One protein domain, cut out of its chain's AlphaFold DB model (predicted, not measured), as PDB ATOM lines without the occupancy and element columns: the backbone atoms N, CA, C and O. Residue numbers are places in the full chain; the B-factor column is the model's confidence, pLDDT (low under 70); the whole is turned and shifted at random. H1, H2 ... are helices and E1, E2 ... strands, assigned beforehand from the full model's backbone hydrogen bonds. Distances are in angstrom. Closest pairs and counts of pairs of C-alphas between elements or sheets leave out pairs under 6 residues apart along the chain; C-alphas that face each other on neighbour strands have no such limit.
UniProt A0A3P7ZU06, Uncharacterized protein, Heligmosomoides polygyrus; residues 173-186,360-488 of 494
ATOM      1  N   LEU A 173     277.752 249.981 200.259       73.56
ATOM      2  CA  LEU A 173     278.414 251.202 199.754       73.56
ATOM      3  C   LEU A 173     279.885 250.961 199.466       73.56
ATOM      4  O   LEU A 173     280.602 250.356 200.267       73.56
ATOM      5  N   MET A 174     280.322 251.537 198.352       75.44
ATOM      6  CA  MET A 174     281.710 251.644 197.940       75.44
ATOM      7  C   MET A 174     281.995 253.089 197.539       75.44
ATOM      8  O   MET A 174     281.158 253.759 196.943       75.44
ATOM      9  N   MET A 175     283.192 253.554 197.856       80.81
ATOM     10  CA  MET A 175     283.704 254.881 197.558       80.81
ATOM     11  C   MET A 175     285.120 254.726 197.015       80.81
ATOM     12  O   MET A 175     285.982 254.153 197.677       80.81
ATOM     13  N   ALA A 176     285.378 255.254 195.827       81.44
ATOM     14  CA  ALA A 176     286.716 255.317 195.257       81.44
ATOM     15  C   ALA A 176     287.154 256.781 195.166       81.44
ATOM     16  O   ALA A 176     286.387 257.635 194.732       81.44
ATOM     17  N   TYR A 177     288.385 257.065 195.579       80.69
ATOM     18  CA  TYR A 177     289.001 258.383 195.481       80.69
ATOM     19  C   TYR A 177     290.196 258.336 194.534       80.69
ATOM     20  O   TYR A 177     291.105 257.511 194.691       80.69
ATOM     21  N   ILE A 178     290.192 259.260 193.575       79.50
ATOM     22  CA  ILE A 178     291.201 259.411 192.533       79.50
ATOM     23  C   ILE A 178     291.822 260.801 192.689       79.50
ATOM     24  O   ILE A 178     291.129 261.807 192.713       79.50
ATOM     25  N   THR A 179     293.147 260.860 192.781       76.06
ATOM     26  CA  THR A 179     293.933 262.095 192.995       76.06
ATOM     27  C   THR A 179     294.031 263.028 191.783       76.06
ATOM     28  O   THR A 179     294.535 264.143 191.897       76.06
ATOM     29  N   GLN A 180     293.662 262.557 190.594       81.62
ATOM     30  CA  GLN A 180     293.580 263.395 189.395       81.62
ATOM     31  C   GLN A 180     292.148 263.936 189.266       81.62
ATOM     32  O   GLN A 180     291.220 263.224 189.640       81.62
ATOM     33  N   PRO A 181     291.945 265.150 188.724       87.50
ATOM     34  CA  PRO A 181     292.929 265.994 188.037       87.50
ATOM     35  C   PRO A 181     293.703 266.975 188.938       87.50
ATOM     36  O   PRO A 181     294.555 267.704 188.425       87.50
ATOM     37  N   ASP A 182     293.437 267.004 190.248       82.88
ATOM     38  CA  ASP A 182     294.016 267.980 191.188       82.88
ATOM     39  C   ASP A 182     295.549 268.054 191.096       82.88
ATOM     40  O   ASP A 182     296.123 269.121 190.861       82.88
ATOM     41  N   HIS A 183     296.219 266.898 191.148       79.25
ATOM     42  CA  HIS A 183     297.680 266.830 191.064       79.25
ATOM     43  C   HIS A 183     298.247 267.499 189.804       79.25
ATOM     44  O   HIS A 183     299.268 268.194 189.866       79.25
ATOM     45  N   THR A 184     297.584 267.317 188.656       82.31
ATOM     46  CA  THR A 184     297.965 268.006 187.417       82.31
ATOM     47  C   THR A 184     297.703 269.503 187.536       82.31
ATOM     48  O   THR A 184     298.575 270.291 187.178       82.31
ATOM     49  N   GLY A 185     296.558 269.895 188.089       82.06
ATOM     50  CA  GLY A 185     296.134 271.287 188.210       82.06
ATOM     51  C   GLY A 185     297.062 272.166 189.044       82.06
ATOM     52  O   GLY A 185     297.321 273.306 188.661       82.06
ATOM     53  N   HIS A 186     297.648 271.624 190.112       80.88
ATOM     54  CA  HIS A 186     298.667 272.332 190.899       80.88
ATOM     55  C   HIS A 186     299.942 272.623 190.101       80.88
ATOM     56  O   HIS A 186     300.611 273.634 190.321       80.88
ATOM     57  N   THR A 360     270.989 253.264 207.949       49.91
ATOM     58  CA  THR A 360     272.199 253.319 208.784       49.91
ATOM     59  C   THR A 360     272.222 254.607 209.591       49.91
ATOM     60  O   THR A 360     272.335 255.702 209.033       49.91
ATOM     61  N   GLU A 361     272.157 254.470 210.913       44.03
ATOM     62  CA  GLU A 361     272.403 255.566 211.843       44.03
ATOM     63  C   GLU A 361     273.880 255.988 211.851       44.03
ATOM     64  O   GLU A 361     274.815 255.206 211.655       44.03
ATOM     65  N   ALA A 362     274.072 257.288 212.057       45.91
ATOM     66  CA  ALA A 362     275.331 257.998 211.945       45.91
ATOM     67  C   ALA A 362     276.164 257.910 213.239       45.91
ATOM     68  O   ALA A 362     276.207 258.863 214.012       45.91
ATOM     69  N   HIS A 363     276.887 256.805 213.448       49.38
ATOM     70  CA  HIS A 363     277.875 256.693 214.541       49.38
ATOM     71  C   HIS A 363     279.318 256.402 214.076       49.38
ATOM     72  O   HIS A 363     280.229 256.228 214.876       49.38
ATOM     73  N   LEU A 364     279.567 256.483 212.768       51.56
ATOM     74  CA  LEU A 364     280.799 256.031 212.107       51.56
ATOM     75  C   LEU A 364     282.059 256.915 212.305       51.56
ATOM     76  O   LEU A 364     283.153 256.528 211.894       51.56
ATOM     77  N   VAL A 365     281.926 258.157 212.791       51.12
ATOM     78  CA  VAL A 365     282.758 259.255 212.245       51.12
ATOM     79  C   VAL A 365     284.030 259.612 213.028       51.12
ATOM     80  O   VAL A 365     284.946 260.152 212.411       51.12
ATOM     81  N   VAL A 366     284.168 259.309 214.322       50.66
ATOM     82  CA  VAL A 366     285.235 259.961 215.117       50.66
ATOM     83  C   VAL A 366     286.432 259.051 215.413       50.66
ATOM     84  O   VAL A 366     287.542 259.377 214.999       50.66
ATOM     85  N   ASP A 367     286.239 257.878 216.016       53.38
ATOM     86  CA  ASP A 367     287.382 257.143 216.588       53.38
ATOM     87  C   ASP A 367     288.167 256.286 215.568       53.38
ATOM     88  O   ASP A 367     289.348 256.004 215.770       53.38
ATOM     89  N   PHE A 368     287.561 255.931 214.426       63.75
ATOM     90  CA  PHE A 368     288.154 255.003 213.441       63.75
ATOM     91  C   PHE A 368     288.567 255.679 212.136       63.75
ATOM     92  O   PHE A 368     289.623 255.380 211.567       63.75
ATOM     93  N   LEU A 369     287.741 256.608 211.648       68.38
ATOM     94  CA  LEU A 369     287.996 257.291 210.386       68.38
ATOM     95  C   LEU A 369     289.080 258.364 210.512       68.38
ATOM     96  O   LEU A 369     289.820 258.549 209.549       68.38
ATOM     97  N   GLU A 370     289.228 259.039 211.658       69.62
ATOM     98  CA  GLU A 370     290.291 260.043 211.845       69.62
ATOM     99  C   GLU A 370     291.695 259.402 211.733       69.62
ATOM    100  O   GLU A 370     292.456 259.840 210.863       69.62
ATOM    101  N   PRO A 371     292.023 258.297 212.445       73.81
ATOM    102  CA  PRO A 371     293.269 257.555 212.241       73.81
ATOM    103  C   PRO A 371     293.539 257.156 210.791       73.81
ATOM    104  O   PRO A 371     294.642 257.355 210.274       73.81
ATOM    105  N   LEU A 372     292.526 256.598 210.129       79.00
ATOM    106  CA  LEU A 372     292.634 256.085 208.769       79.00
ATOM    107  C   LEU A 372     292.832 257.211 207.745       79.00
ATOM    108  O   LEU A 372     293.635 257.078 206.816       79.00
ATOM    109  N   ASN A 373     292.124 258.328 207.914       79.88
ATOM    110  CA  ASN A 373     292.228 259.498 207.048       79.88
ATOM    111  C   ASN A 373     293.564 260.219 207.251       79.88
ATOM    112  O   ASN A 373     294.216 260.579 206.268       79.88
ATOM    113  N   ASP A 374     294.019 260.374 208.496       80.44
ATOM    114  CA  ASP A 374     295.334 260.940 208.797       80.44
ATOM    115  C   ASP A 374     296.459 260.083 208.223       80.44
ATOM    116  O   ASP A 374     297.406 260.605 207.623       80.44
ATOM    117  N   TYR A 375     296.344 258.760 208.352       84.75
ATOM    118  CA  TYR A 375     297.304 257.849 207.755       84.75
ATOM    119  C   TYR A 375     297.288 257.950 206.223       84.75
ATOM    120  O   TYR A 375     298.341 258.146 205.617       84.75
ATOM    121  N   THR A 376     296.111 257.947 205.591       82.88
ATOM    122  CA  THR A 376     295.969 258.138 204.136       82.88
ATOM    123  C   THR A 376     296.613 259.452 203.677       82.88
ATOM    124  O   THR A 376     297.349 259.461 202.688       82.88
ATOM    125  N   ARG A 377     296.436 260.548 204.430       78.81
ATOM    126  CA  ARG A 377     297.097 261.837 204.163       78.81
ATOM    127  C   ARG A 377     298.622 261.714 204.205       78.81
ATOM    128  O   ARG A 377     299.293 262.236 203.318       78.81
ATOM    129  N   SER A 378     299.171 260.995 205.186       84.25
ATOM    130  CA  SER A 378     300.620 260.758 205.290       84.25
ATOM    131  C   SER A 378     301.170 259.963 204.097       84.25
ATOM    132  O   SER A 378     302.253 260.264 203.590       84.25
ATOM    133  N   VAL A 379     300.392 259.007 203.579       84.75
ATOM    134  CA  VAL A 379     300.752 258.235 202.385       84.75
ATOM    135  C   VAL A 379     300.754 259.141 201.149       84.75
ATOM    136  O   VAL A 379     301.717 259.117 200.385       84.75
ATOM    137  N   VAL A 380     299.738 259.994 200.972       80.19
ATOM    138  CA  VAL A 380     299.701 260.968 199.864       80.19
ATOM    139  C   VAL A 380     300.888 261.932 199.935       80.19
ATOM    140  O   VAL A 380     301.529 262.176 198.918       80.19
ATOM    141  N   GLN A 381     301.252 262.421 201.122       79.44
ATOM    142  CA  GLN A 381     302.432 263.279 201.294       79.44
ATOM    143  C   GLN A 381     303.737 262.566 200.917       79.44
ATOM    144  O   GLN A 381     304.614 263.170 200.301       79.44
ATOM    145  N   ARG A 382     303.873 261.279 201.263       83.81
ATOM    146  CA  ARG A 382     305.085 260.490 200.999       83.81
ATOM    147  C   ARG A 382     305.215 260.060 199.536       83.81
ATOM    148  O   ARG A 382     306.323 260.065 199.009       83.81
ATOM    149  N   PHE A 383     304.118 259.662 198.895       82.12
ATOM    150  CA  PHE A 383     304.141 259.050 197.559       82.12
ATOM    151  C   PHE A 383     303.554 259.942 196.453       82.12
ATOM    152  O   PHE A 383     303.642 259.610 195.273       82.12
ATOM    153  N   GLY A 384     302.969 261.087 196.805       78.38
ATOM    154  CA  GLY A 384     302.387 262.073 195.891       78.38
ATOM    155  C   GLY A 384     301.036 261.669 195.295       78.38
ATOM    156  O   GLY A 384     300.147 262.507 195.194       78.38
ATOM    157  N   GLN A 385     300.872 260.404 194.909       78.44
ATOM    158  CA  GLN A 385     299.650 259.869 194.310       78.44
ATOM    159  C   GLN A 385     299.265 258.542 194.979       78.44
ATOM    160  O   GLN A 385     300.122 257.685 195.224       78.44
ATOM    161  N   VAL A 386     297.976 258.373 195.280       84.44
ATOM    162  CA  VAL A 386     297.399 257.178 195.915       84.44
ATOM    163  C   VAL A 386     295.993 256.967 195.362       84.44
ATOM    164  O   VAL A 386     295.201 257.905 195.345       84.44
ATOM    165  N   LEU A 387     295.669 255.742 194.956       85.88
ATOM    166  CA  LEU A 387     294.283 255.316 194.766       85.88
ATOM    167  C   LEU A 387     293.759 254.811 196.111       85.88
ATOM    168  O   LEU A 387     294.401 253.982 196.757       85.88
ATOM    169  N   SER A 388     292.602 255.309 196.534       87.56
ATOM    170  CA  SER A 388     291.981 254.916 197.795       87.56
ATOM    171  C   SER A 388     290.585 254.363 197.538       87.56
ATOM    172  O   SER A 388     289.724 255.078 197.038       87.56
ATOM    173  N   ILE A 389     290.356 253.095 197.871       86.38
ATOM    174  CA  ILE A 389     289.056 252.429 197.743       86.38
ATOM    175  C   ILE A 389     288.544 252.147 199.147       86.38
ATOM    176  O   ILE A 389     289.236 251.523 199.940       86.38
ATOM    177  N   THR A 390     287.345 252.598 199.469       84.44
ATOM    178  CA  THR A 390     286.705 252.433 200.777       84.44
ATOM    179  C   THR A 390     285.348 251.805 200.576       84.44
ATOM    180  O   THR A 390     284.675 252.107 199.600       84.44
ATOM    181  N   GLY A 391     284.891 250.986 201.502       79.12
ATOM    182  CA  GLY A 391     283.520 250.507 201.466       79.12
ATOM    183  C   GLY A 391     283.107 249.914 202.792       79.12
ATOM    184  O   GLY A 391     283.908 249.808 203.714       79.12
ATOM    185  N   THR A 392     281.839 249.552 202.892       76.50
ATOM    186  CA  THR A 392     281.263 248.944 204.096       76.50
ATOM    187  C   THR A 392     281.075 247.454 203.883       76.50
ATOM    188  O   THR A 392     280.471 247.112 202.878       76.50
ATOM    189  N   ALA A 393     281.489 246.587 204.799       70.88
ATOM    190  CA  ALA A 393     281.161 245.163 204.768       70.88
ATOM    191  C   ALA A 393     280.176 244.804 205.895       70.88
ATOM    192  O   ALA A 393     280.088 245.515 206.896       70.88
ATOM    193  N   PHE A 394     279.405 243.737 205.684       69.88
ATOM    194  CA  PHE A 394     278.329 243.291 206.571       69.88
ATOM    195  C   PHE A 394     278.611 241.855 207.004       69.88
ATOM    196  O   PHE A 394     279.005 241.031 206.178       69.88
ATOM    197  N   ASP A 395     278.413 241.585 208.288       64.44
ATOM    198  CA  ASP A 395     278.732 240.307 208.925       64.44
ATOM    199  C   ASP A 395     277.883 240.140 210.193       64.44
ATOM    200  O   ASP A 395     278.407 240.273 211.293       64.44
ATOM    201  N   GLU A 396     276.566 239.955 210.044       57.00
ATOM    202  CA  GLU A 396     275.651 239.728 211.176       57.00
ATOM    203  C   GLU A 396     274.591 238.646 210.852       57.00
ATOM    204  O   GLU A 396     273.770 238.761 209.937       57.00
ATOM    205  N   ASP A 397     274.785 237.493 211.502       58.94
ATOM    206  CA  ASP A 397     273.837 236.574 212.169       58.94
ATOM    207  C   ASP A 397     272.330 236.435 211.805       58.94
ATOM    208  O   ASP A 397     271.594 235.815 212.571       58.94
ATOM    209  N   TYR A 398     271.880 236.776 210.593       51.03
ATOM    210  CA  TYR A 398     270.581 236.329 210.028       51.03
ATOM    211  C   TYR A 398     269.276 236.870 210.657       51.03
ATOM    212  O   TYR A 398     268.260 236.169 210.617       51.03
ATOM    213  N   ASP A 399     269.216 238.114 211.133       47.91
ATOM    214  CA  ASP A 399     267.937 238.712 211.575       47.91
ATOM    215  C   ASP A 399     267.376 239.825 210.662       47.91
ATOM    216  O   ASP A 399     266.185 240.135 210.726       47.91
ATOM    217  N   GLY A 400     268.182 240.350 209.734       41.84
ATOM    218  CA  GLY A 400     267.733 241.300 208.713       41.84
ATOM    219  C   GLY A 400     267.865 242.786 209.067       41.84
ATOM    220  O   GLY A 400     267.223 243.596 208.396       41.84
ATOM    221  N   ALA A 401     268.697 243.173 210.039       45.78
ATOM    222  CA  ALA A 401     269.048 244.581 210.265       45.78
ATOM    223  C   ALA A 401     270.160 245.090 209.314       45.78
ATOM    224  O   ALA A 401     271.086 244.370 208.947       45.78
ATOM    225  N   ALA A 402     270.066 246.357 208.885       54.41
ATOM    226  CA  ALA A 402     270.826 246.926 207.763       54.41
ATOM    227  C   ALA A 402     271.970 247.894 208.163       54.41
ATOM    228  O   ALA A 402     272.252 248.859 207.452       54.41
ATOM    229  N   SER A 403     272.702 247.602 209.246       57.19
ATOM    230  CA  SER A 403     273.906 248.357 209.650       57.19
ATOM    231  C   SER A 403     275.212 247.620 209.298       57.19
ATOM    232  O   SER A 403     275.309 246.413 209.495       57.19
ATOM    233  N   PRO A 404     276.241 248.295 208.747       64.56
ATOM    234  CA  PRO A 404     277.504 247.667 208.408       64.56
ATOM    235  C   PRO A 404     278.299 247.364 209.671       64.56
ATOM    236  O   PRO A 404     278.507 248.240 210.512       64.56
ATOM    237  N   THR A 405     278.804 246.139 209.752       69.44
ATOM    238  CA  THR A 405     279.641 245.674 210.862       69.44
ATOM    239  C   THR A 405     281.106 246.040 210.663       69.44
ATOM    240  O   THR A 405     281.869 246.069 211.624       69.44
ATOM    241  N   HIS A 406     281.523 246.348 209.428       77.44
ATOM    242  CA  HIS A 406     282.906 246.687 209.098       77.44
ATOM    243  C   HIS A 406     283.018 247.780 208.026       77.44
ATOM    244  O   HIS A 406     282.160 247.947 207.157       77.44
ATOM    245  N   ILE A 407     284.152 248.479 208.021       81.31
ATOM    246  CA  ILE A 407     284.616 249.346 206.934       81.31
ATOM    247  C   ILE A 407     285.931 248.789 206.418       81.31
ATOM    248  O   ILE A 407     286.867 248.580 207.185       81.31
ATOM    249  N   PHE A 408     286.049 248.617 205.109       87.62
ATOM    250  CA  PHE A 408     287.329 248.311 204.491       87.62
ATOM    251  C   PHE A 408     287.932 249.538 203.812       87.62
ATOM    252  O   PHE A 408     287.226 250.431 203.337       87.62
ATOM    253  N   ARG A 409     289.261 249.554 203.714       90.38
ATOM    254  CA  ARG A 409     290.028 250.540 202.947       90.38
ATOM    255  C   ARG A 409     291.173 249.846 202.237       90.38
ATOM    256  O   ARG A 409     291.940 249.153 202.884       90.38
ATOM    257  N   ILE A 410     291.329 250.074 200.942       91.31
ATOM    258  CA  ILE A 410     292.476 249.655 200.140       91.31
ATOM    259  C   ILE A 410     293.187 250.921 199.670       91.31
ATOM    260  O   ILE A 410     292.585 251.781 199.027       91.31
ATOM    261  N   LEU A 411     294.468 251.043 199.989       90.88
ATOM    262  CA  LEU A 411     295.361 252.068 199.467       90.88
ATOM    263  C   LEU A 411     296.276 251.418 198.440       90.88
ATOM    264  O   LEU A 411     296.944 250.436 198.754       90.88
ATOM    265  N   ILE A 412     296.329 251.968 197.231       89.94
ATOM    266  CA  ILE A 412     297.228 251.527 196.164       89.94
ATOM    267  C   ILE A 412     298.151 252.684 195.806       89.94
ATOM    268  O   ILE A 412     297.706 253.814 195.602       89.94
ATOM    269  N   THR A 413     299.450 252.413 195.743       90.19
ATOM    270  CA  THR A 413     300.457 253.415 195.386       90.19
ATOM    271  C   THR A 413     301.565 252.833 194.516       90.19
ATOM    272  O   THR A 413     301.738 251.614 194.417       90.19
ATOM    273  N   CYS A 414     302.343 253.734 193.919       85.94
ATOM    274  CA  CYS A 414     303.463 253.430 193.049       85.94
ATOM    275  C   CYS A 414     304.748 254.080 193.535       85.94
ATOM    276  O   CYS A 414     304.793 255.278 193.797       85.94
ATOM    277  N   LYS A 415     305.822 253.284 193.600       74.44
ATOM    278  CA  LYS A 415     307.180 253.804 193.831       74.44
ATOM    279  C   LYS A 415     307.763 254.502 192.600       74.44
ATOM    280  O   LYS A 415     308.641 255.345 192.739       74.44
ATOM    281  N   GLU A 416     307.302 254.124 191.411       82.06
ATOM    282  CA  GLU A 416     307.759 254.662 190.128       82.06
ATOM    283  C   GLU A 416     306.617 255.402 189.405       82.06
ATOM    284  O   GLU A 416     305.625 255.800 190.014       82.06
ATOM    285  N   LYS A 417     306.752 255.608 188.089       85.81
ATOM    286  CA  LYS A 417     305.705 256.223 187.270       85.81
ATOM    287  C   LYS A 417     304.444 255.357 187.262       85.81
ATOM    288  O   LYS A 417     304.521 254.139 187.100       85.81
ATOM    289  N   TRP A 418     303.294 256.010 187.375       83.69
ATOM    290  CA  TRP A 418     301.990 255.393 187.153       83.69
ATOM    291  C   TRP A 418     301.820 254.996 185.686       83.69
ATOM    292  O   TRP A 418     302.395 255.619 184.787       83.69
ATOM    293  N   SER A 419     301.052 253.936 185.463       82.50
ATOM    294  CA  SER A 419     300.617 253.515 184.138       82.50
ATOM    295  C   SER A 419     299.691 254.570 183.528       82.50
ATOM    296  O   SER A 419     298.984 255.279 184.240       82.50
ATOM    297  N   ARG A 420     299.677 254.663 182.195       74.88
ATOM    298  CA  ARG A 420     298.656 255.435 181.464       74.88
ATOM    299  C   ARG A 420     297.346 254.664 181.302       74.88
ATOM    300  O   ARG A 420     296.315 255.264 181.041       74.88
ATOM    301  N   ASN A 421     297.386 253.347 181.494       68.88
ATOM    302  CA  ASN A 421     296.286 252.436 181.177       68.88
ATOM    303  C   ASN A 421     295.520 251.979 182.435       68.88
ATOM    304  O   ASN A 421     294.814 250.976 182.396       68.88
ATOM    305  N   GLY A 422     295.698 252.669 183.567       67.81
ATOM    306  CA  GLY A 422     294.910 252.448 184.779       67.81
ATOM    307  C   GLY A 422     295.673 252.714 186.081       67.81
ATOM    308  O   GLY A 422     296.828 253.153 186.059       67.81
ATOM    309  N   PRO A 423     295.037 252.455 187.238       71.94
ATOM    310  CA  PRO A 423     295.520 252.888 188.547       71.94
ATOM    311  C   PRO A 423     296.534 251.909 189.163       71.94
ATOM    312  O   PRO A 423     296.372 251.412 190.276       71.94
ATOM    313  N   TYR A 424     297.604 251.641 188.428       82.06
ATOM    314  CA  TYR A 424     298.715 250.778 188.821       82.06
ATOM    315  C   TYR A 424     300.018 251.337 188.244       82.06
ATOM    316  O   TYR A 424     300.023 252.341 187.526       82.06
ATOM    317  N   CYS A 425     301.152 250.729 188.572       87.12
ATOM    318  CA  CYS A 425     302.442 251.263 188.146       87.12
ATOM    319  C   CYS A 425     302.757 250.880 186.703       87.12
ATOM    320  O   CYS A 425     302.372 249.811 186.239       87.12
ATOM    321  N   ALA A 426     303.515 251.723 185.997       86.31
ATOM    322  CA  ALA A 426     303.958 251.443 184.628       86.31
ATOM    323  C   ALA A 426     304.704 250.101 184.525       86.31
ATOM    324  O   ALA A 426     304.609 249.416 183.512       86.31
ATOM    325  N   LYS A 427     305.413 249.734 185.597       87.12
ATOM    326  CA  LYS A 427     305.902 248.384 185.870       87.12
ATOM    327  C   LYS A 427     304.982 247.719 186.895       87.12
ATOM    328  O   LYS A 427     305.046 248.115 188.064       87.12
ATOM    329  N   PRO A 428     304.104 246.785 186.494       82.00
ATOM    330  CA  PRO A 428     303.089 246.218 187.378       82.00
ATOM    331  C   PRO A 428     303.642 245.642 188.689       82.00
ATOM    332  O   PRO A 428     303.019 245.829 189.735       82.00
ATOM    333  N   GLU A 429     304.839 245.055 188.664       83.19
ATOM    334  CA  GLU A 429     305.555 244.489 189.815       83.19
ATOM    335  C   GLU A 429     305.887 245.511 190.919       83.19
ATOM    336  O   GLU A 429     306.115 245.146 192.072       83.19
ATOM    337  N   ASN A 430     305.882 246.805 190.586       87.38
ATOM    338  CA  ASN A 430     306.132 247.894 191.529       87.38
ATOM    339  C   ASN A 430     304.855 248.419 192.208       87.38
ATOM    340  O   ASN A 430     304.941 249.325 193.047       87.38
ATOM    341  N   THR A 431     303.688 247.874 191.854       88.06
ATOM    342  CA  THR A 431     302.397 248.230 192.456       88.06
ATOM    343  C   THR A 431     302.335 247.713 193.883       88.06
ATOM    344  O   THR A 431     302.591 246.540 194.146       88.06
ATOM    345  N   ARG A 432     302.007 248.595 194.831       88.56
ATOM    346  CA  ARG A 432     301.886 248.243 196.249       88.56
ATOM    347  C   ARG A 432     300.472 248.508 196.723       88.56
ATOM    348  O   ARG A 432     299.918 249.559 196.416       88.56
ATOM    349  N   ALA A 433     299.946 247.590 197.527       90.94
ATOM    350  CA  ALA A 433     298.660 247.741 198.184       90.94
ATOM    351  C   ALA A 433     298.765 247.545 199.699       90.94
ATOM    352  O   ALA A 433     299.493 246.673 200.178       90.94
ATOM    353  N   LEU A 434     298.043 248.376 200.439       92.81
ATOM    354  CA  LEU A 434     297.869 248.286 201.881       92.81
ATOM    355  C   LEU A 434     296.379 248.376 202.165       92.81
ATOM    356  O   LEU A 434     295.736 249.356 201.793       92.81
ATOM    357  N   SER A 435     295.839 247.336 202.787       92.75
ATOM    358  CA  SER A 435     294.404 247.200 203.016       92.75
ATOM    359  C   SER A 435     294.101 247.081 204.500       92.75
ATOM    360  O   SER A 435     294.933 246.599 205.265       92.75
ATOM    361  N   PHE A 436     292.899 247.490 204.881       92.06
ATOM    362  CA  PHE A 436     292.373 247.453 206.238       92.06
ATOM    363  C   PHE A 436     290.939 246.932 206.213       92.06
ATOM    364  O   PHE A 436     290.198 247.256 205.280       92.06
ATOM    365  N   ILE A 437     290.552 246.167 207.232       86.62
ATOM    366  CA  ILE A 437     289.162 245.808 207.541       86.62
ATOM    367  C   ILE A 437     288.941 246.180 209.007       86.62
ATOM    368  O   ILE A 437     289.438 245.514 209.909       86.62
ATOM    369  N   LEU A 438     288.250 247.290 209.222       84.62
ATOM    370  CA  LEU A 438     288.044 247.915 210.521       84.62
ATOM    371  C   LEU A 438     286.636 247.580 211.018       84.62
ATOM    372  O   LEU A 438     285.683 247.829 210.274       84.62
ATOM    373  N   PRO A 439     286.476 247.034 212.230       77.69
ATOM    374  CA  PRO A 439     285.160 246.769 212.791       77.69
ATOM    375  C   PRO A 439     284.456 248.077 213.164       77.69
ATOM    376  O   PRO A 439     285.089 249.056 213.562       77.69
ATOM    377  N   HIS A 440     283.133 248.084 213.042       72.38
ATOM    378  CA  HIS A 440     282.270 249.143 213.536       72.38
ATOM    379  C   HIS A 440     281.989 248.886 215.021       72.38
ATOM    380  O   HIS A 440     281.046 248.198 215.389       72.38
ATOM    381  N   ILE A 441     282.875 249.394 215.872       67.56
ATOM    382  CA  ILE A 441     282.794 249.304 217.337       67.56
ATOM    383  C   ILE A 441     282.807 250.718 217.914       67.56
ATOM    384  O   ILE A 441     283.282 251.628 217.253       67.56
ATOM    385  N   GLU A 442     282.298 250.946 219.125       62.81
ATOM    386  CA  GLU A 442     282.279 252.307 219.692       62.81
ATOM    387  C   GLU A 442     283.670 252.793 220.122       62.81
ATOM    388  O   GLU A 442     283.976 253.973 219.989       62.81
ATOM    389  N   ARG A 443     284.514 251.898 220.652       66.62
ATOM    390  CA  ARG A 443     285.887 252.184 221.101       66.62
ATOM    391  C   ARG A 443     286.770 250.957 220.934       66.62
ATOM    392  O   ARG A 443     286.280 249.836 221.039       66.62
ATOM    393  N   ASP A 444     288.072 251.166 220.739       74.94
ATOM    394  CA  ASP A 444     289.047 250.070 220.769       74.94
ATOM    395  C   ASP A 444     289.165 249.495 222.195       74.94
ATOM    396  O   ASP A 444     289.644 250.197 223.093       74.94
ATOM    397  N   PRO A 445     288.784 248.225 222.427       74.25
ATOM    398  CA  PRO A 445     288.880 247.608 223.748       74.25
ATOM    399  C   PRO A 445     290.329 247.389 224.210       74.25
ATOM    400  O   PRO A 445     290.558 247.111 225.386       74.25
ATOM    401  N   ASN A 446     291.310 247.504 223.311       82.50
ATOM    402  CA  ASN A 446     292.719 247.247 223.597       82.50
ATOM    403  C   ASN A 446     293.530 248.524 223.860       82.50
ATOM    404  O   ASN A 446     294.714 248.429 224.188       82.50
ATOM    405  N   CYS A 447     292.912 249.705 223.734       83.81
ATOM    406  CA  CYS A 447     293.558 251.004 223.939       83.81
ATOM    407  C   CYS A 447     294.861 251.169 223.127       83.81
ATOM    408  O   CYS A 447     295.833 251.762 223.611       83.81
ATOM    409  N   LEU A 448     294.912 250.611 221.915       82.81
ATOM    410  CA  LEU A 448     296.097 250.630 221.069       82.81
ATOM    411  C   LEU A 448     296.418 252.051 220.620       82.81
ATOM    412  O   LEU A 448     295.549 252.899 220.398       82.81
ATOM    413  N   LYS A 449     297.711 252.311 220.414       85.56
ATOM    414  CA  LYS A 449     298.125 253.533 219.724       85.56
ATOM    415  C   LYS A 449     297.655 253.479 218.276       85.56
ATOM    416  O   LYS A 449     297.600 252.415 217.671       85.56
ATOM    417  N   ARG A 450     297.425 254.652 217.685       83.81
ATOM    418  CA  ARG A 450     296.906 254.821 216.318       83.81
ATOM    419  C   ARG A 450     297.517 253.872 215.274       83.81
ATOM    420  O   ARG A 450     296.792 253.204 214.546       83.81
ATOM    421  N   ASP A 451     298.843 253.820 215.188       86.69
ATOM    422  CA  ASP A 451     299.534 253.040 214.153       86.69
ATOM    423  C   ASP A 451     299.510 251.529 214.457       86.69
ATOM    424  O   ASP A 451     299.446 250.715 213.537       86.69
ATOM    425  N   GLU A 452     299.508 251.152 215.740       88.50
ATOM    426  CA  GLU A 452     299.346 249.763 216.188       88.50
ATOM    427  C   GLU A 452     297.924 249.271 215.902       88.50
ATOM    428  O   GLU A 452     297.755 248.177 215.375       88.50
ATOM    429  N   PHE A 453     296.922 250.117 216.154       87.12
ATOM    430  CA  PHE A 453     295.521 249.866 215.832       87.12
ATOM    431  C   PHE A 453     295.323 249.624 214.330       87.12
ATOM    432  O   PHE A 453     294.793 248.593 213.922       87.12
ATOM    433  N   LEU A 454     295.812 250.526 213.472       88.25
ATOM    434  CA  LEU A 454     295.696 250.350 212.020       88.25
ATOM    435  C   LEU A 454     296.420 249.090 211.531       88.25
ATOM    436  O   LEU A 454     295.917 248.392 210.654       88.25
ATOM    437  N   LEU A 455     297.595 248.780 212.088       90.69
ATOM    438  CA  LEU A 455     298.331 247.578 211.713       90.69
ATOM    439  C   LEU A 455     297.618 246.294 212.171       90.69
ATOM    440  O   LEU A 455     297.596 245.322 211.415       90.69
ATOM    441  N   GLN A 456     296.998 246.308 213.356       90.19
ATOM    442  CA  GLN A 456     296.201 245.206 213.906       90.19
ATOM    443  C   GLN A 456     295.040 244.820 212.980       90.19
ATOM    444  O   GLN A 456     294.763 243.635 212.808       90.19
ATOM    445  N   TYR A 457     294.403 245.811 212.355       90.44
ATOM    446  CA  TYR A 457     293.291 245.629 211.417       90.44
ATOM    447  C   TYR A 457     293.722 245.662 209.943       90.44
ATOM    448  O   TYR A 457     292.889 245.804 209.041       90.44
ATOM    449  N   SER A 458     295.026 245.537 209.671       93.06
ATOM    450  CA  SER A 458     295.512 245.395 208.302       93.06
ATOM    451  C   SER A 458     295.122 244.034 207.725       93.06
ATOM    452  O   SER A 458     295.122 243.010 208.406       93.06
ATOM    453  N   ALA A 459     294.771 244.028 206.444       90.25
ATOM    454  CA  ALA A 459     294.226 242.873 205.751       90.25
ATOM    455  C   ALA A 459     294.786 242.772 204.327       90.25
ATOM    456  O   ALA A 459     295.315 243.737 203.753       90.25
ATOM    457  N   ARG A 460     294.669 241.590 203.725       90.56
ATOM    458  CA  ARG A 460     294.995 241.387 202.310       90.56
ATOM    459  C   ARG A 460     293.837 241.903 201.458       90.56
ATOM    460  O   ARG A 460     292.689 241.885 201.900       90.56
ATOM    461  N   ILE A 461     294.089 242.273 200.201       88.62
ATOM    462  CA  ILE A 461     292.983 242.582 199.273       88.62
ATOM    463  C   ILE A 461     292.056 241.370 199.163       88.62
ATOM    464  O   ILE A 461     290.843 241.541 199.114       88.62
ATOM    465  N   LYS A 462     292.601 240.143 199.205       84.81
ATOM    466  CA  LYS A 462     291.774 238.934 199.180       84.81
ATOM    467  C   LYS A 462     290.804 238.839 200.362       84.81
ATOM    468  O   LYS A 462     289.706 238.317 200.190       84.81
ATOM    469  N   ASP A 463     291.179 239.344 201.534       84.12
ATOM    470  CA  ASP A 463     290.280 239.396 202.692       84.12
ATOM    471  C   ASP A 463     289.155 240.401 202.446       84.12
ATOM    472  O   ASP A 463     287.997 240.091 202.700       84.12
ATOM    473  N   VAL A 464     289.479 241.560 201.859       83.38
ATOM    474  CA  VAL A 464     288.483 242.567 201.468       83.38
ATOM    475  C   VAL A 464     287.520 242.002 200.424       83.38
ATOM    476  O   VAL A 464     286.311 242.112 200.598       83.38
ATOM    477  N   GLU A 465     288.025 241.351 199.374       80.69
ATOM    478  CA  GLU A 465     287.205 240.642 198.377       80.69
ATOM    479  C   GLU A 465     286.308 239.592 199.028       80.69
ATOM    480  O   GLU A 465     285.160 239.424 198.639       80.69
ATOM    481  N   THR A 466     286.829 238.887 200.032       75.75
ATOM    482  CA  THR A 466     286.083 237.846 200.735       75.75
ATOM    483  C   THR A 466     284.968 238.460 201.569       75.75
ATOM    484  O   THR A 466     283.828 238.100 201.342       75.75
ATOM    485  N   ILE A 467     285.247 239.412 202.464       68.88
ATOM    486  CA  ILE A 467     284.229 239.979 203.369       68.88
ATOM    487  C   ILE A 467     283.202 240.858 202.646       68.88
ATOM    488  O   ILE A 467     282.073 240.995 203.095       68.88
ATOM    489  N   SER A 468     283.583 241.458 201.518       71.94
ATOM    490  CA  SER A 468     282.669 242.252 200.699       71.94
ATOM    491  C   SER A 468     282.036 241.434 199.561       71.94
ATOM    492  O   SER A 468     281.105 241.868 198.902       71.94
ATOM    493  N   GLY A 469     282.532 240.252 199.216       72.12
ATOM    494  CA  GLY A 469     282.110 239.595 197.973       72.12
ATOM    495  C   GLY A 469     282.388 240.420 196.701       72.12
ATOM    496  O   GLY A 469     281.804 240.126 195.657       72.12
ATOM    497  N   LEU A 470     283.245 241.447 196.777       78.31
ATOM    498  CA  LEU A 470     283.761 242.158 195.610       78.31
ATOM    499  C   LEU A 470     284.906 241.393 194.970       78.31
ATOM    500  O   LEU A 470     285.638 240.669 195.639       78.31
ATOM    501  N   HIS A 471     285.119 241.639 193.682       80.88
ATOM    502  CA  HIS A 471     286.323 241.204 192.996       80.88
ATOM    503  C   HIS A 471     287.032 242.405 192.371       80.88
ATOM    504  O   HIS A 471     286.480 243.075 191.503       80.88
ATOM    505  N   PHE A 472     288.260 242.690 192.810       79.06
ATOM    506  CA  PHE A 472     289.061 243.778 192.250       79.06
ATOM    507  C   PHE A 472     289.881 243.234 191.087       79.06
ATOM    508  O   PHE A 472     290.937 242.626 191.293       79.06
ATOM    509  N   ASN A 473     289.381 243.399 189.864       71.38
ATOM    510  CA  ASN A 473     290.033 242.882 188.670       71.38
ATOM    511  C   ASN A 473     291.107 243.861 188.164       71.38
ATOM    512  O   ASN A 473     290.801 244.915 187.619       71.38
ATOM    513  N   PHE A 474     292.386 243.524 188.348       72.31
ATOM    514  CA  PHE A 474     293.501 244.339 187.858       72.31
ATOM    515  C   PHE A 474     293.928 243.835 186.472       72.31
ATOM    516  O   PHE A 474     295.051 243.368 186.303       72.31
ATOM    517  N   ILE A 475     293.008 243.875 185.501       60.25
ATOM    518  CA  ILE A 475     293.047 243.144 184.211       60.25
ATOM    519  C   ILE A 475     294.361 243.331 183.433       60.25
ATOM    520  O   ILE A 475     294.807 242.453 182.700       60.25
ATOM    521  N   THR A 476     295.013 244.470 183.617       69.88
ATOM    522  CA  THR A 476     296.233 244.878 182.917       69.88
ATOM    523  C   THR A 476     297.536 244.580 183.673       69.88
ATOM    524  O   THR A 476     298.620 244.855 183.157       69.88
ATOM    525  N   ILE A 477     297.457 243.993 184.871       77.50
ATOM    526  CA  ILE A 477     298.590 243.433 185.621       77.50
ATOM    527  C   ILE A 477     298.702 241.939 185.263       77.50
ATOM    528  O   ILE A 477     297.676 241.259 185.231       77.50
ATOM    529  N   PRO A 478     299.897 241.374 185.003       83.06
ATOM    530  CA  PRO A 478     299.994 239.950 184.711       83.06
ATOM    531  C   PRO A 478     299.528 239.094 185.901       83.06
ATOM    532  O   PRO A 478     299.568 239.504 187.062       83.06
ATOM    533  N   TYR A 479     299.004 237.903 185.599       83.50
ATOM    534  CA  TYR A 479     298.246 237.093 186.561       83.50
ATOM    535  C   TYR A 479     299.010 236.820 187.866       83.50
ATOM    536  O   TYR A 479     298.439 236.914 188.953       83.50
ATOM    537  N   MET A 480     300.309 236.522 187.777       82.50
ATOM    538  CA  MET A 480     301.120 236.222 188.956       82.50
ATOM    539  C   MET A 480     301.280 237.442 189.865       82.50
ATOM    540  O   MET A 480     301.140 237.322 191.079       82.50
ATOM    541  N   GLU A 481     301.495 238.622 189.297       84.06
ATOM    542  CA  GLU A 481     301.607 239.884 190.021       84.06
ATOM    543  C   GLU A 481     300.272 240.262 190.674       84.06
ATOM    544  O   GLU A 481     300.268 240.730 191.811       84.06
ATOM    545  N   GLN A 482     299.135 239.982 190.024       84.31
ATOM    546  CA  GLN A 482     297.815 240.150 190.645       84.31
ATOM    547  C   GLN A 482     297.645 239.246 191.869       84.31
ATOM    548  O   GLN A 482     297.183 239.695 192.917       84.31
ATOM    549  N   VAL A 483     298.024 237.969 191.751       84.50
ATOM    550  CA  VAL A 483     297.949 237.007 192.858       84.50
ATOM    551  C   VAL A 483     298.848 237.454 194.011       84.50
ATOM    552  O   VAL A 483     298.402 237.472 195.159       84.50
ATOM    553  N   LEU A 484     300.079 237.877 193.718       84.69
ATOM    554  CA  LEU A 484     301.008 238.391 194.724       84.69
ATOM    555  C   LEU A 484     300.460 239.645 195.410       84.69
ATOM    556  O   LEU A 484     300.485 239.717 196.636       84.69
ATOM    557  N   LEU A 485     299.905 240.593 194.650       85.75
ATOM    558  CA  LEU A 485     299.302 241.812 195.189       85.75
ATOM    559  C   LEU A 485     298.097 241.498 196.088       85.75
ATOM    560  O   LEU A 485     297.952 242.092 197.157       85.75
ATOM    561  N   ARG A 486     297.253 240.536 195.691       87.12
ATOM    562  CA  ARG A 486     296.051 240.153 196.443       87.12
ATOM    563  C   ARG A 486     296.344 239.393 197.727       87.12
ATOM    564  O   ARG A 486     295.575 239.524 198.677       87.12
ATOM    565  N   LEU A 487     297.404 238.587 197.741       86.19
ATOM    566  CA  LEU A 487     297.762 237.712 198.860       86.19
ATOM    567  C   LEU A 487     298.821 238.312 199.793       86.19
ATOM    568  O   LEU A 487     299.130 237.704 200.818       86.19
ATOM    569  N   TYR A 488     299.368 239.486 199.469       87.44
ATOM    570  CA  TYR A 488     300.396 240.134 200.276       87.44
ATOM    571  C   TYR A 488     299.873 240.533 201.665       87.44
ATOM    572  O   TYR A 488     298.985 241.375 201.797       87.44
TER     573      TYR A 488
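AT A GLANCE: This is residues 173 to 186 and 360 to 488 of the 494 residues of an uncharacterized protein of Heligmosomoides polygyrus (UniProt A0A3P7ZU06). A twisted antiparallel sheet of four strands is the middle of three layers, with H2 and H3 on one face and H4 and H5 on the other. H1 is not on this sheet. The printed part has 143 residues with five named helices and four named strands, E1 H1 H2 E2 E3 E4 H3 H4 H5, class mixed; the sheet order is E1 E2 E3 E4, with E2 E3 E4 a meander, each strand the antiparallel neighbour of the one before. It is compact, radius of gyration of the C-alphas 16.0 A, spanning 45 by 32 by 26 A.

IN THESE COORDINATES: E1, residues 173 to 177, begins at C-alpha 173 (278.414, 251.202, 199.754). H1 is residues 182 to 186. H2, 369 to 383, is 20.7 A long. E2, 386 to 394, E3, 406 to 414, and E4, 431 to 439, measure 25.9 A, 26.9 A and 26.7 A. H3 is 450 to 456, H4 461 to 468, and H5 479 to 487, ending at C-alpha 487 (297.762, 237.712, 198.860).

HOW THE PARTS SIT: N 175 and O 390 of E1 and E2 are 2.7 A apart, within hydrogen-bond range, as are N 389 and O 410 of the hairpin E2 and E3, 2.8 A, and N 409 and O 436 of the hairpin E3 and E4, 2.9 A. H2 runs along E3, at 1 degree on the local plane, with height 9.7 A over the sheet. Its residues 371 to 372 alone touch H3, about perpendicular at 88 degrees; the closest C-alphas, of Pro 371 and Arg 450, are 6.1 A apart. On the opposite face from H2, H4 touches H5 at a steep tilt of 66 degrees, the same way; the closest C-alphas, of Ile 461 and Arg 486, are 4.8 A apart. In each helix every O i to N i+4 pair is within hydrogen-bond range.

THE WHOLE: The C-alphas farthest apart, of His 186 and Asp 399, are 50.0 A apart. Residues 187 to 359 are not printed, a cut of 37.2 A between C-alphas 186 and 360. The links E2 to E3 and E3 to E4 are long. Mean pLDDT of the printed part is 77.6; 31 residues are under 70, among them 360 to 370 and 394 to 405.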